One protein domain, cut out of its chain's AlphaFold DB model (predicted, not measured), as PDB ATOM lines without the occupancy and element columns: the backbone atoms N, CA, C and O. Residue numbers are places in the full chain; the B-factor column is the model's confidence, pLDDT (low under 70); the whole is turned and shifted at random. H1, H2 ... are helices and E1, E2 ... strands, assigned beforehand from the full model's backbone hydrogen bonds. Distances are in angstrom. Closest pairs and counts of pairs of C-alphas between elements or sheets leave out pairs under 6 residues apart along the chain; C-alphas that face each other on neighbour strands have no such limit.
ATOM      1  N   GLN A  11     -32.709  37.953   9.854       80.75
ATOM      2  CA  GLN A  11     -33.015  38.835  10.976       80.75
ATOM      3  C   GLN A  11     -32.393  38.277  12.255       80.75
ATOM      4  O   GLN A  11     -32.402  37.073  12.482       80.75
ATOM      5  N   VAL A  12     -31.867  39.155  13.107       80.69
ATOM      6  CA  VAL A  12     -31.363  38.769  14.428       80.69
ATOM      7  C   VAL A  12     -32.364  39.186  15.499       80.69
ATOM      8  O   VAL A  12     -32.792  40.341  15.530       80.69
ATOM      9  N   THR A  13     -32.714  38.264  16.391       83.56
ATOM     10  CA  THR A  13     -33.513  38.509  17.598       83.56
ATOM     11  C   THR A  13     -32.668  38.260  18.839       83.56
ATOM     12  O   THR A  13     -31.976  37.255  18.955       83.56
ATOM     13  N   SER A  14     -32.719  39.184  19.793       82.56
ATOM     14  CA  SER A  14     -31.970  39.101  21.045       82.56
ATOM     15  C   SER A  14     -32.820  39.659  22.179       82.56
ATOM     16  O   SER A  14     -33.567  40.616  21.970       82.56
ATOM     17  N   SER A  15     -32.703  39.088  23.378       80.19
ATOM     18  CA  SER A  15     -33.279  39.685  24.595       80.19
ATOM     19  C   SER A  15     -32.554  40.971  25.009       80.19
ATOM     20  O   SER A  15     -33.041  41.721  25.852       80.19
ATOM     21  N   VAL A  16     -31.397  41.235  24.401       76.62
ATOM     22  CA  VAL A  16     -30.545  42.395  24.643       76.62
ATOM     23  C   VAL A  16     -30.972  43.521  23.719       76.62
ATOM     24  O   VAL A  16     -30.605  43.562  22.545       76.62
ATOM     25  N   THR A  17     -31.782  44.434  24.241       73.50
ATOM     26  CA  THR A  17     -32.265  45.596  23.482       73.50
ATOM     27  C   THR A  17     -31.376  46.823  23.662       73.50
ATOM     28  O   THR A  17     -31.325  47.681  22.781       73.50
ATOM     29  N   ASP A  18     -30.648  46.886  24.778       68.56
ATOM     30  CA  ASP A  18     -29.711  47.958  25.094       68.56
ATOM     31  C   ASP A  18     -28.281  47.593  24.704       68.56
ATOM     32  O   ASP A  18     -27.897  46.430  24.622       68.56
ATOM     33  N   LYS A  19     -27.450  48.606  24.454       65.00
ATOM     34  CA  LYS A  19     -26.068  48.369  24.038       65.00
ATOM     35  C   LYS A  19     -25.219  47.897  25.224       65.00
ATOM     36  O   LYS A  19     -24.894  48.703  26.098       65.00
ATOM     37  N   VAL A  20     -24.802  46.635  25.198       66.25
ATOM     38  CA  VAL A  20     -23.907  46.012  26.186       66.25
ATOM     39  C   VAL A  20     -22.553  45.715  25.524       66.25
ATOM     40  O   VAL A  20     -22.521  45.170  24.427       66.25
ATOM     41  N   TYR A  21     -21.426  46.094  26.140       61.53
ATOM     42  CA  TYR A  21     -20.078  45.886  25.556       61.53
ATOM     43  C   TYR A  21     -19.352  44.669  26.116       61.53
ATOM     44  O   TYR A  21     -18.469  44.121  25.463       61.53
ATOM     45  N   GLU A  22     -19.720  44.250  27.320       67.19
ATOM     46  CA  GLU A  22     -19.012  43.248  28.105       67.19
ATOM     47  C   GLU A  22     -19.986  42.523  29.035       67.19
ATOM     48  O   GLU A  22     -21.107  42.980  29.247       67.19
ATOM     49  N   GLY A  23     -19.572  41.375  29.575       64.75
ATOM     50  CA  GLY A  23     -20.408  40.616  30.510       64.75
ATOM     51  C   GLY A  23     -21.611  39.934  29.855       64.75
ATOM     52  O   GLY A  23     -22.657  39.808  30.480       64.75
ATOM     53  N   TRP A  24     -21.466  39.473  28.608       68.62
ATOM     54  CA  TRP A  24     -22.556  38.829  27.869       68.62
ATOM     55  C   TRP A  24     -23.048  37.519  28.496       68.62
ATOM     56  O   TRP A  24     -24.156  37.097  28.192       68.62
ATOM     57  N   GLY A  25     -22.265  36.896  29.382       72.25
ATOM     58  CA  GLY A  25     -22.679  35.712  30.135       72.25
ATOM     59  C   GLY A  25     -23.269  34.626  29.233       72.25
ATOM     60  O   GLY A  25     -22.630  34.191  28.281       72.25
ATOM     61  N   GLU A  26     -24.504  34.229  29.528       76.62
ATOM     62  CA  GLU A  26     -25.273  33.221  28.787       76.62
ATOM     63  C   GLU A  26     -26.227  33.834  27.742       76.62
ATOM     64  O   GLU A  26     -27.182  33.184  27.320       76.62
ATOM     65  N   MET A  27     -26.041  35.098  27.340       75.19
ATOM     66  CA  MET A  27     -26.958  35.745  26.398       75.19
ATOM     67  C   MET A  27     -26.883  35.103  25.014       75.19
ATOM     68  O   MET A  27     -25.835  35.060  24.371       75.19
ATOM     69  N   ILE A  28     -28.045  34.661  24.540       74.31
ATOM     70  CA  ILE A  28     -28.224  34.033  23.236       74.31
ATOM     71  C   ILE A  28     -28.946  35.021  22.325       74.31
ATOM     72  O   ILE A  28     -29.990  35.570  22.677       74.31
ATOM     73  N   SER A  29     -28.387  35.229  21.135       81.38
ATOM     74  CA  SER A  29     -29.091  35.868  20.024       81.38
ATOM     75  C   SER A  29     -29.406  34.812  18.973       81.38
ATOM     76  O   SER A  29     -28.589  33.931  18.705       81.38
ATOM     77  N   TYR A  30     -30.588  34.904  18.383       82.62
ATOM     78  CA  TYR A  30     -31.075  33.999  17.354       82.62
ATOM     79  C   TYR A  30     -30.961  34.679  16.000       82.62
ATOM     80  O   TYR A  30     -31.269  35.861  15.871       82.62
ATOM     81  N   ILE A  31     -30.521  33.930  14.997       84.50
ATOM     82  CA  ILE A  31     -30.514  34.374  13.608       84.50
ATOM     83  C   ILE A  31     -31.606  33.582  12.897       84.50
ATOM     84  O   ILE A  31     -31.520  32.358  12.814       84.50
ATOM     85  N   ASP A  32     -32.627  34.280  12.412       84.56
ATOM     86  CA  ASP A  32     -33.611  33.737  11.483       84.56
ATOM     87  C   ASP A  32     -33.073  33.918  10.061       84.56
ATOM     88  O   ASP A  32     -32.932  35.041   9.566       84.56
ATOM     89  N   ALA A  33     -32.682  32.806   9.448       84.25
ATOM     90  CA  ALA A  33     -32.143  32.736   8.099       84.25
ATOM     91  C   ALA A  33     -32.924  31.691   7.297       84.25
ATOM     92  O   ALA A  33     -33.489  30.753   7.858       84.25
ATOM     93  N   ASN A  34     -32.920  31.826   5.970       84.06
ATOM     94  CA  ASN A  34     -33.604  30.879   5.091       84.06
ATOM     95  C   ASN A  34     -33.116  29.439   5.325       84.06
ATOM     96  O   ASN A  34     -31.931  29.221   5.597       84.06
ATOM     97  N   ASP A  35     -34.010  28.458   5.158       83.19
ATOM     98  CA  ASP A  35     -33.687  27.037   5.339       83.19
ATOM     99  C   ASP A  35     -32.396  26.650   4.593       83.19
ATOM    100  O   ASP A  35     -32.189  27.023   3.435       83.19
ATOM    101  N   LYS A  36     -31.519  25.907   5.282       84.25
ATOM    102  CA  LYS A  36     -30.188  25.464   4.810       84.25
ATOM    103  C   LYS A  36     -29.184  26.579   4.494       84.25
ATOM    104  O   LYS A  36     -28.170  26.318   3.846       84.25
ATOM    105  N   THR A  37     -29.405  27.800   4.977       83.38
ATOM    106  CA  THR A  37     -28.369  28.840   4.945       83.38
ATOM    107  C   THR A  37     -27.275  28.493   5.951       83.38
ATOM    108  O   THR A  37     -27.514  28.452   7.157       83.38
ATOM    109  N   PHE A  38     -26.066  28.224   5.464       85.19
ATOM    110  CA  PHE A  38     -24.927  27.923   6.326       85.19
ATOM    111  C   PHE A  38     -24.393  29.190   6.997       85.19
ATOM    112  O   PHE A  38     -24.186  30.212   6.340       85.19
ATOM    113  N   VAL A  39     -24.101  29.106   8.296       83.25
ATOM    114  CA  VAL A  39     -23.317  30.132   8.992       83.25
ATOM    115  C   VAL A  39     -21.852  29.919   8.635       83.25
ATOM    116  O   VAL A  39     -21.274  28.887   8.969       83.25
ATOM    117  N   LEU A  40     -21.260  30.887   7.936       85.31
ATOM    118  CA  LEU A  40     -19.849  30.840   7.556       85.31
ATOM    119  C   LEU A  40     -18.941  31.423   8.647       85.31
ATOM    120  O   LEU A  40     -17.836  30.927   8.845       85.31
ATOM    121  N   ASP A  41     -19.392  32.480   9.328       83.25
ATOM    122  CA  ASP A  41     -18.577  33.256  10.262       83.25
ATOM    123  C   ASP A  41     -19.438  34.156  11.170       83.25
ATOM    124  O   ASP A  41     -20.534  34.570  10.784       83.25
ATOM    125  N   ILE A  42     -18.928  34.483  12.361       81.00
ATOM    126  CA  ILE A  42     -19.520  35.442  13.306       81.00
ATOM    127  C   ILE A  42     -18.399  36.372  13.772       81.00
ATOM    128  O   ILE A  42     -17.426  35.928  14.381       81.00
ATOM    129  N   LYS A  43     -18.545  37.674  13.512       77.88
ATOM    130  CA  LYS A  43     -17.555  38.694  13.882       77.88
ATOM    131  C   LYS A  43     -18.140  39.735  14.834       77.88
ATOM    132  O   LYS A  43     -19.331  40.039  14.734       77.88
ATOM    133  N   PRO A  44     -17.318  40.333  15.717       75.19
ATOM    134  CA  PRO A  44     -17.706  41.570  16.376       75.19
ATOM    135  C   PRO A  44     -17.955  42.656  15.325       75.19
ATOM    136  O   PRO A  44     -17.300  42.699  14.284       75.19
ATOM    137  N   TYR A  45     -18.898  43.546  15.616       77.31
ATOM    138  CA  TYR A  45     -19.117  44.733  14.801       77.31
ATOM    139  C   TYR A  45     -17.910  45.683  14.908       77.31
ATOM    140  O   TYR A  45     -17.486  45.999  16.021       77.31
ATOM    141  N   ILE A  46     -17.385  46.150  13.769       81.38
ATOM    142  CA  ILE A  46     -16.251  47.087  13.684       81.38
ATOM    143  C   ILE A  46     -16.715  48.319  12.905       81.38
ATOM    144  O   ILE A  46     -16.998  48.228  11.711       81.38
ATOM    145  N   SER A  47     -16.815  49.462  13.582       83.19
ATOM    146  CA  SER A  47     -17.349  50.705  13.006       83.19
ATOM    147  C   SER A  47     -16.501  51.270  11.870       83.19
ATOM    148  O   SER A  47     -17.033  51.884  10.959       83.19
ATOM    149  N   GLU A  48     -15.193  51.044  11.894       83.88
ATOM    150  CA  GLU A  48     -14.238  51.520  10.894       83.88
ATOM    151  C   GLU A  48     -14.473  50.887   9.512       83.88
ATOM    152  O   GLU A  48     -14.015  51.423   8.505       83.88
ATOM    153  N   PHE A  49     -15.196  49.761   9.455       84.44
ATOM    154  CA  PHE A  49     -15.515  49.041   8.220       84.44
ATOM    155  C   PHE A  49     -16.986  49.137   7.802       84.44
ATOM    156  O   PHE A  49     -17.375  48.486   6.832       84.44
ATOM    157  N   ASP A  50     -17.821  49.902   8.511       82.69
ATOM    158  CA  ASP A  50     -19.263  49.936   8.257       82.69
ATOM    159  C   ASP A  50     -19.870  51.331   8.538       82.69
ATOM    160  O   ASP A  50     -19.222  52.226   9.066       82.69
ATOM    161  N   SER A  51     -21.118  51.563   8.129       79.38
ATOM    162  CA  SER A  51     -21.719  52.905   8.001       79.38
ATOM    163  C   SER A  51     -22.652  53.292   9.154       79.38
ATOM    164  O   SER A  51     -23.391  54.273   9.057       79.38
ATOM    165  N   ARG A  52     -22.714  52.500  10.231       79.75
ATOM    166  CA  ARG A  52     -23.710  52.709  11.289       79.75
ATOM    167  C   ARG A  52     -23.245  53.788  12.262       79.75
ATOM    168  O   ARG A  52     -22.219  53.659  12.922       79.75
ATOM    169  N   GLU A  53     -24.057  54.827  12.413       77.06
ATOM    170  CA  GLU A  53     -23.776  55.913  13.349       77.06
ATOM    171  C   GLU A  53     -24.071  55.534  14.808       77.06
ATOM    172  O   GLU A  53     -24.882  54.654  15.113       77.06
ATOM    173  N   ASN A  54     -23.437  56.260  15.735       79.19
ATOM    174  CA  ASN A  54     -23.637  56.137  17.181       79.19
ATOM    175  C   ASN A  54     -23.372  54.730  17.740       79.19
ATOM    176  O   ASN A  54     -23.903  54.372  18.799       79.19
ATOM    177  N   VAL A  55     -22.573  53.911  17.057       77.19
ATOM    178  CA  VAL A  55     -22.140  52.625  17.600       77.19
ATOM    179  C   VAL A  55     -21.067  52.865  18.650       77.19
ATOM    180  O   VAL A  55     -20.277  53.800  18.578       77.19
ATOM    181  N   ARG A  56     -21.091  52.041  19.682       76.25
ATOM    182  CA  ARG A  56     -20.052  51.993  20.696       76.25
ATOM    183  C   ARG A  56     -19.401  50.620  20.550       76.25
ATOM    184  O   ARG A  56     -20.088  49.631  20.295       76.25
ATOM    185  N   ILE A  57     -18.088  50.588  20.669       80.00
ATOM    186  CA  ILE A  57     -17.256  49.399  20.516       80.00
ATOM    187  C   ILE A  57     -16.365  49.275  21.752       80.00
ATOM    188  O   ILE A  57     -16.135  50.282  22.434       80.00
ATOM    189  N   PRO A  58     -15.880  48.067  22.087       81.12
ATOM    190  CA  PRO A  58     -14.916  47.915  23.165       81.12
ATOM    191  C   PRO A  58     -13.690  48.807  22.938       81.12
ATOM    192  O   PRO A  58     -13.206  48.912  21.815       81.12
ATOM    193  N   LEU A  59     -13.148  49.403  24.005       83.00
ATOM    194  CA  LEU A  59     -11.993  50.312  23.920       83.00
ATOM    195  C   LEU A  59     -10.791  49.691  23.196       83.00
ATOM    196  O   LEU A  59     -10.118  50.372  22.428       83.00
ATOM    197  N   TRP A  60     -10.552  48.392  23.400       83.19
ATOM    198  CA  TRP A  60      -9.457  47.674  22.747       83.19
ATOM    199  C   TRP A  60      -9.589  47.634  21.219       83.19
ATOM    200  O   TRP A  60      -8.579  47.484  20.537       83.19
ATOM    201  N   MET A  61     -10.799  47.786  20.670       85.44
ATOM    202  CA  MET A  61     -11.023  47.798  19.225       85.44
ATOM    203  C   MET A  61     -10.370  49.029  18.588       85.44
ATOM    204  O   MET A  61      -9.691  48.895  17.577       85.44
ATOM    205  N   ASN A  62     -10.468  50.197  19.231       83.31
ATOM    206  CA  ASN A  62      -9.796  51.413  18.760       83.31
ATOM    207  C   ASN A  62      -8.270  51.239  18.731       83.31
ATOM    208  O   ASN A  62      -7.608  51.665  17.789       83.31
ATOM    209  N   GLU A  63      -7.703  50.589  19.753       88.06
ATOM    210  CA  GLU A  63      -6.262  50.313  19.804       88.06
ATOM    211  C   GLU A  63      -5.833  49.309  18.729       88.06
ATOM    212  O   GLU A  63      -4.795  49.497  18.094       88.06
ATOM    213  N   LEU A  64      -6.646  48.277  18.477       86.69
ATOM    214  CA  LEU A  64      -6.411  47.314  17.400       86.69
ATOM    215  C   LEU A  64      -6.447  47.988  16.020       86.69
ATOM    216  O   LEU A  64      -5.614  47.686  15.166       86.69
ATOM    217  N   MET A  65      -7.374  48.924  15.819       87.12
ATOM    218  CA  MET A  65      -7.566  49.624  14.548       87.12
ATOM    219  C   MET A  65      -6.556  50.749  14.291       87.12
ATOM    220  O   MET A  65      -6.385  51.163  13.148       87.12
ATOM    221  N   LYS A  66      -5.828  51.214  15.314       88.31
ATOM    222  CA  LYS A  66      -4.921  52.374  15.239       88.31
ATOM    223  C   LYS A  66      -3.845  52.296  14.147       88.31
ATOM    224  O   LYS A  66      -3.465  53.331  13.613       88.31
ATOM    225  N   ASN A  67      -3.344  51.095  13.851       86.12
ATOM    226  CA  ASN A  67      -2.331  50.841  12.812       86.12
ATOM    227  C   ASN A  67      -2.820  49.812  11.784       86.12
ATOM    228  O   ASN A  67      -2.029  49.113  11.150       86.12
TER     229      ASN A  67
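What this domain is: This is residues 11 to 67 of the 69 residues of the protein "TsaA-like domain-containing protein" of Brevibacillus laterosporus (UniProt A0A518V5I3). This domain has little regular structure: a small two-stranded hairpin, E1 and E2, lies towards one end and a short helix, H1, at the other, with a long winding stretch, residues 34 to 58, between them. Residues 49 to 54 stick out from this stretch. The printed part has 57 residues, with E1, E2 and H1 in that order, of mixed class; under half of its residues are in named elements. It is loose, with a radius of gyration of the C-alphas of 13.8 A, and elongated, spanning 40 by 22 by 20 A.

How they stand to each other: Look first at the hairpin of E1, residues 11 to 14, and E2, residues 29 to 33: they are antiparallel neighbours at 162 degrees. C-alphas 14 and 29 face each other at 4.4 A, and N 13 and O 30 are within hydrogen-bond range at 2.9 A. H1, residues 59 to 65, is apart from E1; 2 of its 3 O i to N i+4 pairs are within hydrogen-bond range.

Where its parts are: Find C-alpha 11 at (-33.015, 38.835, 10.976), where E1 begins its 10.1 A. E2 runs 12.7 A from C-alpha 29. H1 runs 10.4 A to C-alpha 65 at (-7.566, 49.624, 14.548).

The domain as a whole: The C-alphas farthest apart, of Asp 35 and Asn 67, are 40.1 A apart. The printed part has no cut, and both links are long. Look for pLDDT under 70 at residues 18 to 24.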